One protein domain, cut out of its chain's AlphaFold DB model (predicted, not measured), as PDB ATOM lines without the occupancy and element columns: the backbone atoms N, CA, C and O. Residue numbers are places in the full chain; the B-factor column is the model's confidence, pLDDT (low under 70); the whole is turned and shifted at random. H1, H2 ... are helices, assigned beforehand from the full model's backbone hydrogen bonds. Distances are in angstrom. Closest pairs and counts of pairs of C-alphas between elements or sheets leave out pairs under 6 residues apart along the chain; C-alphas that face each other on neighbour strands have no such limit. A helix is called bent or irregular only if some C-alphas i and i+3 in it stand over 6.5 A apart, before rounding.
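What this domain is: This is residues 17 to 76 of the 177 residues of an uncharacterized protein of Phytophthora megakarya (UniProt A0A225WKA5). Four short helices form a small rounded body with few close contacts between them: H2 and H4 make a narrow V, close together at their first residues, H1 runs opposite ways to H4 at a shallow tilt, and H3 sits on the far side of H2 and H4 from H1. The centres of H1, H2 and H4 make a triangle, with H3 steeply tilted to H4. The printed part has 60 residues with four named helices, in the order H1 H2 H3 H4, and no named strand; its class is all helix. It is compact, with a radius of gyration of the C-alphas of 10.8 A, and the C-alphas span 28 by 26 by 18 A.

Where its parts are: Find C-alpha 17 at (115.590, 120.276, 179.160); from there H1, residues 17 to 29, runs 18.4 A from first to last C-alpha and ends with C-alpha 29 at (126.956, 112.404, 167.091). Go on to Asp 35, where H2 begins; it holds residues 35 to 45 and is 15.3 A long. H3 follows at residues 49 to 58, 14.1 A long. Look next at Leu 63, where H4 begins; it holds residues 63 to 75 over 15.9 A and ends with C-alpha 75 at (122.538, 124.006, 180.877). H4 is neither bent nor irregular, but only just: C-alphas 72 and 75 are 6.1 A apart.

How they stand to each other: Begin with H1 and look at residues 19 to 20: H1 and H4 touch only at their ends, with residues 19 to 20 of H1 alone and residues 74 to 75 of H4 alone. Their closest C-alphas, those of Arg 20 and Ile 75, are 5.9 A apart, and the helices run opposite ways at a shallow tilt of 16 degrees. H1 and H2 are near each other, with closest C-alphas 8.0 A apart. H2 touches H4, which meets it with residues 63 to 66 alone; the closest C-alphas, those of Asp 35 and Leu 63, are 5.5 A apart. These two run the same way at a shallow tilt of 34 degrees, only just short of steep. H3 is near H2, with closest C-alphas 8.1 A apart. H3 and H4 are close but not clearly touching: the closest C-alphas, those of Ser 58 and Arg 69, are 7.1 A apart, at a steep tilt of 54 degrees, opposite ways. H1 and H3 are apart. In H1, H2, H3 and H4 every backbone O i to N i+4 pair is within hydrogen-bond range.

The domain as a whole: The two C-alphas farthest apart are those of Gly 32 and Lys 49, at 29.5 A, while those of Ser 17 and Cys 76 are 10.9 A apart. The printed part has no cut, and the links H1 to H2, H2 to H3 and H3 to H4 are tight. The mean pLDDT of the printed part is 84.3; look at residues 17 and 76 for the two values under 70.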
ATOM      1  N   SER A  17     115.792 121.605 179.738       56.81
ATOM      2  CA  SER A  17     115.590 120.276 179.160       56.81
ATOM      3  C   SER A  17     115.966 120.175 177.678       56.81
ATOM      4  O   SER A  17     116.563 119.180 177.274       56.81
ATOM      5  N   GLU A  18     115.665 121.183 176.864       72.00
ATOM      6  CA  GLU A  18     115.965 121.221 175.430       72.00
ATOM      7  C   GLU A  18     117.456 121.445 175.173       72.00
ATOM      8  O   GLU A  18     118.044 120.725 174.370       72.00
ATOM      9  N   ALA A  19     118.102 122.358 175.907       77.94
ATOM     10  CA  ALA A  19     119.547 122.582 175.797       77.94
ATOM     11  C   ALA A  19     120.355 121.350 176.238       77.94
ATOM     12  O   ALA A  19     121.323 120.961 175.580       77.94
ATOM     13  N   ARG A  20     119.929 120.687 177.323       78.62
ATOM     14  CA  ARG A  20     120.509 119.416 177.778       78.62
ATOM     15  C   ARG A  20     120.304 118.303 176.744       78.62
ATOM     16  O   ARG A  20     121.250 117.578 176.451       78.62
ATOM     17  N   SER A  21     119.101 118.181 176.181       82.88
ATOM     18  CA  SER A  21     118.790 117.166 175.161       82.88
ATOM     19  C   SER A  21     119.584 117.387 173.875       82.88
ATOM     20  O   SER A  21     120.145 116.436 173.334       82.88
ATOM     21  N   PHE A  22     119.698 118.641 173.430       86.31
ATOM     22  CA  PHE A  22     120.551 119.036 172.314       86.31
ATOM     23  C   PHE A  22     122.008 118.636 172.560       86.31
ATOM     24  O   PHE A  22     122.599 117.962 171.719       86.31
ATOM     25  N   TRP A  23     122.567 118.982 173.726       88.38
ATOM     26  CA  TRP A  23     123.954 118.643 174.048       88.38
ATOM     27  C   TRP A  23     124.198 117.131 174.039       88.38
ATOM     28  O   TRP A  23     125.175 116.672 173.458       88.38
ATOM     29  N   ASN A  24     123.288 116.345 174.618       86.25
ATOM     30  CA  ASN A  24     123.401 114.885 174.621       86.25
ATOM     31  C   ASN A  24     123.356 114.290 173.202       86.25
ATOM     32  O   ASN A  24     124.065 113.327 172.913       86.25
ATOM     33  N   ALA A  25     122.521 114.839 172.314       88.62
ATOM     34  CA  ALA A  25     122.458 114.410 170.919       88.62
ATOM     35  C   ALA A  25     123.733 114.787 170.152       88.62
ATOM     36  O   ALA A  25     124.274 113.956 169.422       88.62
ATOM     37  N   PHE A  26     124.236 116.006 170.361       88.69
ATOM     38  CA  PHE A  26     125.495 116.477 169.788       88.69
ATOM     39  C   PHE A  26     126.668 115.594 170.229       88.69
ATOM     40  O   PHE A  26     127.369 115.057 169.383       88.69
ATOM     41  N   GLU A  27     126.815 115.347 171.534       89.31
ATOM     42  CA  GLU A  27     127.898 114.531 172.094       89.31
ATOM     43  C   GLU A  27     127.898 113.099 171.541       89.31
ATOM     44  O   GLU A  27     128.953 112.566 171.209       89.31
ATOM     45  N   ARG A  28     126.717 112.489 171.362       89.75
ATOM     46  CA  ARG A  28     126.594 111.176 170.707       89.75
ATOM     47  C   ARG A  28     127.020 111.213 169.242       89.75
ATOM     48  O   ARG A  28     127.678 110.282 168.790       89.75
ATOM     49  N   ALA A  29     126.639 112.258 168.510       86.56
ATOM     50  CA  ALA A  29     126.956 112.404 167.091       86.56
ATOM     51  C   ALA A  29     128.437 112.728 166.844       86.56
ATOM     52  O   ALA A  29     128.973 112.370 165.797       86.56
ATOM     53  N   THR A  30     129.099 113.387 167.796       86.38
ATOM     54  CA  THR A  30     130.511 113.772 167.687       86.38
ATOM     55  C   THR A  30     131.459 112.861 168.459       86.38
ATOM     56  O   THR A  30     132.654 113.146 168.530       86.38
ATOM     57  N   ASN A  31     130.959 111.772 169.046       86.81
ATOM     58  CA  ASN A  31     131.783 110.839 169.799       86.81
ATOM     59  C   ASN A  31     132.848 110.201 168.890       86.81
ATOM     60  O   ASN A  31     132.520 109.594 167.874       86.81
ATOM     61  N   GLY A  32     134.123 110.336 169.261       83.75
ATOM     62  CA  GLY A  32     135.254 109.835 168.471       83.75
ATOM     63  C   GLY A  32     135.705 110.747 167.321       83.75
ATOM     64  O   GLY A  32     136.649 110.393 166.616       83.75
ATOM     65  N   LEU A  33     135.081 111.916 167.131       89.25
ATOM     66  CA  LEU A  33     135.607 112.943 166.229       89.25
ATOM     67  C   LEU A  33     136.771 113.689 166.888       89.25
ATOM     68  O   LEU A  33     136.811 113.857 168.105       89.25
ATOM     69  N   ASN A  34     137.705 114.175 166.070       92.31
ATOM     70  CA  ASN A  34     138.715 115.114 166.549       92.31
ATOM     71  C   ASN A  34     138.095 116.497 166.820       92.31
ATOM     72  O   ASN A  34     137.046 116.842 166.259       92.31
ATOM     73  N   ASP A  35     138.774 117.296 167.646       91.00
ATOM     74  CA  ASP A  35     138.272 118.601 168.086       91.00
ATOM     75  C   ASP A  35     137.926 119.525 166.916       91.00
ATOM     76  O   ASP A  35     136.843 120.103 166.885       91.00
ATOM     77  N   ALA A  36     138.785 119.612 165.899       91.94
ATOM     78  CA  ALA A  36     138.562 120.491 164.753       91.94
ATOM     79  C   ALA A  36     137.267 120.157 163.991       91.94
ATOM     80  O   ALA A  36     136.502 121.055 163.627       91.94
ATOM     81  N   VAL A  37     136.989 118.870 163.761       92.25
ATOM     82  CA  VAL A  37     135.763 118.428 163.079       92.25
ATOM     83  C   VAL A  37     134.541 118.670 163.963       92.25
ATOM     84  O   VAL A  37     133.539 119.202 163.479       92.25
ATOM     85  N   GLY A  38     134.620 118.340 165.253       92.12
ATOM     86  CA  GLY A  38     133.512 118.545 166.187       92.12
ATOM     87  C   GLY A  38     133.156 120.025 166.383       92.12
ATOM     88  O   GLY A  38     131.977 120.382 166.366       92.12
ATOM     89  N   LEU A  39     134.156 120.906 166.485       92.81
ATOM     90  CA  LEU A  39     133.955 122.353 166.593       92.81
ATOM     91  C   LEU A  39     133.335 122.945 165.324       92.81
ATOM     92  O   LEU A  39     132.408 123.749 165.414       92.81
ATOM     93  N   ASN A  40     133.789 122.520 164.142       90.56
ATOM     94  CA  ASN A  40     133.191 122.953 162.878       90.56
ATOM     95  C   ASN A  40     131.738 122.484 162.747       90.56
ATOM     96  O   ASN A  40     130.878 123.270 162.351       90.56
ATOM     97  N   ALA A  41     131.442 121.238 163.133       89.00
ATOM     98  CA  ALA A  41     130.075 120.727 163.159       89.00
ATOM     99  C   ALA A  41     129.183 121.562 164.092       89.00
ATOM    100  O   ALA A  41     128.084 121.953 163.701       89.00
ATOM    101  N   PHE A  42     129.669 121.909 165.289       89.44
ATOM    102  CA  PHE A  42     128.937 122.784 166.207       89.44
ATOM    103  C   PHE A  42     128.702 124.180 165.617       89.44
ATOM    104  O   PHE A  42     127.602 124.720 165.722       89.44
ATOM    105  N   ARG A  43     129.708 124.758 164.951       86.62
ATOM    106  CA  ARG A  43     129.611 126.084 164.329       86.62
ATOM    107  C   ARG A  43     128.558 126.141 163.221       86.62
ATOM    108  O   ARG A  43     127.868 127.141 163.106       86.62
ATOM    109  N   VAL A  44     128.380 125.064 162.457       86.38
ATOM    110  CA  VAL A  44     127.299 124.955 161.455       86.38
ATOM    111  C   VAL A  44     125.914 124.871 162.109       86.38
ATOM    112  O   VAL A  44     124.918 125.305 161.526       86.38
ATOM    113  N   LEU A  45     125.829 124.303 163.316       84.69
ATOM    114  CA  LEU A  45     124.578 124.203 164.073       84.69
ATOM    115  C   LEU A  45     124.192 125.517 164.761       84.69
ATOM    116  O   LEU A  45     123.005 125.727 165.026       84.69
ATOM    117  N   LEU A  46     125.157 126.399 165.035       82.06
ATOM    118  CA  LEU A  46     124.878 127.745 165.523       82.06
ATOM    119  C   LEU A  46     124.102 128.534 164.468       82.06
ATOM    120  O   LEU A  46     124.449 128.582 163.292       82.06
ATOM    121  N   LYS A  47     123.000 129.148 164.900       78.94
ATOM    122  CA  LYS A  47     122.143 129.959 164.039       78.94
ATOM    123  C   LYS A  47     121.841 131.290 164.702       78.94
ATOM    124  O   LYS A  47     121.575 131.361 165.900       78.94
ATOM    125  N   GLY A  48     121.798 132.331 163.877       80.81
ATOM    126  CA  GLY A  48     121.414 133.675 164.288       80.81
ATOM    127  C   GLY A  48     122.521 134.446 165.009       80.81
ATOM    128  O   GLY A  48     123.494 133.890 165.512       80.81
ATOM    129  N   LYS A  49     122.340 135.770 165.072       78.94
ATOM    130  CA  LYS A  49     123.353 136.715 165.561       78.94
ATOM    131  C   LYS A  49     123.812 136.431 166.997       78.94
ATOM    132  O   LYS A  49     124.995 136.513 167.283       78.94
ATOM    133  N   ALA A  50     122.893 136.051 167.886       75.12
ATOM    134  CA  ALA A  50     123.222 135.778 169.285       75.12
ATOM    135  C   ALA A  50     124.139 134.553 169.469       75.12
ATOM    136  O   ALA A  50     124.984 134.557 170.361       75.12
ATOM    137  N   GLY A  51     123.982 133.518 168.634       80.75
ATOM    138  CA  GLY A  51     124.840 132.331 168.663       80.75
ATOM    139  C   GLY A  51     126.246 132.620 168.135       80.75
ATOM    140  O   GLY A  51     127.227 132.210 168.751       80.75
ATOM    141  N   GLU A  52     126.331 133.386 167.044       83.06
ATOM    142  CA  GLU A  52     127.602 133.844 166.463       83.06
ATOM    143  C   GLU A  52     128.368 134.776 167.412       83.06
ATOM    144  O   GLU A  52     129.555 134.565 167.658       83.06
ATOM    145  N   ASP A  53     127.682 135.759 168.010       84.31
ATOM    146  CA  ASP A  53     128.278 136.664 168.997       84.31
ATOM    147  C   ASP A  53     128.814 135.857 170.196       84.31
ATOM    148  O   ASP A  53     129.962 136.030 170.609       84.31
ATOM    149  N   TRP A  54     128.025 134.913 170.731       85.94
ATOM    150  CA  TRP A  54     128.470 134.047 171.828       85.94
ATOM    151  C   TRP A  54     129.714 133.236 171.455       85.94
ATOM    152  O   TRP A  54     130.657 133.183 172.246       85.94
ATOM    153  N   TRP A  55     129.750 132.637 170.264       86.56
ATOM    154  CA  TRP A  55     130.901 131.869 169.791       86.56
ATOM    155  C   TRP A  55     132.164 132.729 169.703       86.56
ATOM    156  O   TRP A  55     133.214 132.336 170.215       86.56
ATOM    157  N   MET A  56     132.050 133.928 169.126       85.88
ATOM    158  CA  MET A  56     133.161 134.871 168.982       85.88
ATOM    159  C   MET A  56     133.763 135.273 170.337       85.88
ATOM    160  O   MET A  56     134.985 135.319 170.478       85.88
ATOM    161  N   TYR A  57     132.927 135.528 171.348       85.50
ATOM    162  CA  TYR A  57     133.392 135.962 172.671       85.50
ATOM    163  C   TYR A  57     133.796 134.816 173.608       85.50
ATOM    164  O   TYR A  57     134.513 135.051 174.582       85.50
ATOM    165  N   SER A  58     133.376 133.577 173.333       78.81
ATOM    166  CA  SER A  58     133.581 132.443 174.248       78.81
ATOM    167  C   SER A  58     134.975 131.813 174.195       78.81
ATOM    168  O   SER A  58     135.285 131.022 175.087       78.81
ATOM    169  N   LYS A  59     135.809 132.172 173.203       85.56
ATOM    170  CA  LYS A  59     137.187 131.665 173.012       85.56
ATOM    171  C   LYS A  59     137.265 130.135 173.118       85.56
ATOM    172  O   LYS A  59     137.888 129.588 174.022       85.56
ATOM    173  N   ILE A  60     136.541 129.453 172.234       90.56
ATOM    174  CA  ILE A  60     136.431 127.993 172.230       90.56
ATOM    175  C   ILE A  60     137.522 127.420 171.323       90.56
ATOM    176  O   ILE A  60     137.485 127.636 170.112       90.56
ATOM    177  N   GLU A  61     138.476 126.702 171.915       89.88
ATOM    178  CA  GLU A  61     139.644 126.144 171.213       89.88
ATOM    179  C   GLU A  61     139.583 124.612 171.065       89.88
ATOM    180  O   GLU A  61     140.195 124.060 170.157       89.88
ATOM    181  N   ASP A  62     138.784 123.931 171.895       92.31
ATOM    182  CA  ASP A  62     138.626 122.471 171.912       92.31
ATOM    183  C   ASP A  62     137.207 122.043 172.357       92.31
ATOM    184  O   ASP A  62     136.414 122.855 172.862       92.31
ATOM    185  N   LEU A  63     136.844 120.768 172.143       89.19
ATOM    186  CA  LEU A  63     135.527 120.238 172.531       89.19
ATOM    187  C   LEU A  63     135.269 120.266 174.051       89.19
ATOM    188  O   LEU A  63     134.136 120.574 174.442       89.19
ATOM    189  N   PRO A  64     136.245 119.991 174.940       89.12
ATOM    190  CA  PRO A  64     136.059 120.153 176.385       89.12
ATOM    191  C   PRO A  64     135.700 121.587 176.808       89.12
ATOM    192  O   PRO A  64     134.811 121.797 177.646       89.12
ATOM    193  N   THR A  65     136.337 122.588 176.206       89.50
ATOM    194  CA  THR A  65     136.069 124.010 176.439       89.50
ATOM    195  C   THR A  65     134.693 124.376 175.905       89.50
ATOM    196  O   THR A  65     133.920 125.021 176.621       89.50
ATOM    197  N   LEU A  66     134.328 123.896 174.710       90.88
ATOM    198  CA  LEU A  66     132.974 124.036 174.168       90.88
ATOM    199  C   LEU A  66     131.932 123.485 175.146       90.88
ATOM    200  O   LEU A  66     130.992 124.195 175.503       90.88
ATOM    201  N   LYS A  67     132.123 122.248 175.619       86.25
ATOM    202  CA  LYS A  67     131.235 121.586 176.584       86.25
ATOM    203  C   LYS A  67     131.067 122.417 177.840       86.25
ATOM    204  O   LYS A  67     129.941 122.668 178.263       86.25
ATOM    205  N   THR A  68     132.174 122.878 178.410       82.56
ATOM    206  CA  THR A  68     132.177 123.681 179.636       82.56
ATOM    207  C   THR A  68     131.433 125.001 179.442       82.56
ATOM    208  O   THR A  68     130.558 125.341 180.240       82.56
ATOM    209  N   ARG A  69     131.722 125.742 178.366       84.56
ATOM    210  CA  ARG A  69     131.076 127.032 178.072       84.56
ATOM    211  C   ARG A  69     129.595 126.865 177.754       84.56
ATOM    212  O   ARG A  69     128.779 127.616 178.282       84.56
ATOM    213  N   PHE A  70     129.246 125.871 176.940       85.25
ATOM    214  CA  PHE A  70     127.861 125.571 176.589       85.25
ATOM    215  C   PHE A  70     127.062 125.156 177.821       85.25
ATOM    216  O   PHE A  70     125.961 125.659 178.040       85.25
ATOM    217  N   CYS A  71     127.639 124.290 178.660       78.25
ATOM    218  CA  CYS A  71     127.006 123.895 179.905       78.25
ATOM    219  C   CYS A  71     126.784 125.122 180.786       78.25
ATOM    220  O   CYS A  71     125.646 125.406 181.121       78.25
ATOM    221  N   ASN A  72     127.816 125.911 181.076       76.12
ATOM    222  CA  ASN A  72     127.694 127.083 181.948       76.12
ATOM    223  C   ASN A  72     126.690 128.133 181.458       76.12
ATOM    224  O   ASN A  72     126.091 128.825 182.276       76.12
ATOM    225  N   GLN A  73     126.517 128.266 180.144       75.25
ATOM    226  CA  GLN A  73     125.639 129.275 179.562       75.25
ATOM    227  C   GLN A  73     124.186 128.801 179.422       75.25
ATOM    228  O   GLN A  73     123.263 129.585 179.652       75.25
ATOM    229  N   PHE A  74     123.985 127.549 179.001       75.44
ATOM    230  CA  PHE A  74     122.690 127.062 178.514       75.44
ATOM    231  C   PHE A  74     122.129 125.875 179.303       75.44
ATOM    232  O   PHE A  74     120.951 125.557 179.151       75.44
ATOM    233  N   ILE A  75     122.940 125.211 180.133       70.38
ATOM    234  CA  ILE A  75     122.538 124.006 180.877       70.38
ATOM    235  C   ILE A  75     122.614 124.223 182.390       70.38
ATOM    236  O   ILE A  75     121.644 123.976 183.099       70.38
ATOM    237  N   CYS A  76     123.766 124.645 182.898       65.56
ATOM    238  CA  CYS A  76     123.955 125.034 184.281       65.56
ATOM    239  C   CYS A  76     123.209 126.345 184.491       65.56
ATOM    240  O   CYS A  76     123.438 127.322 183.781       65.56
TER     241      CYS A  76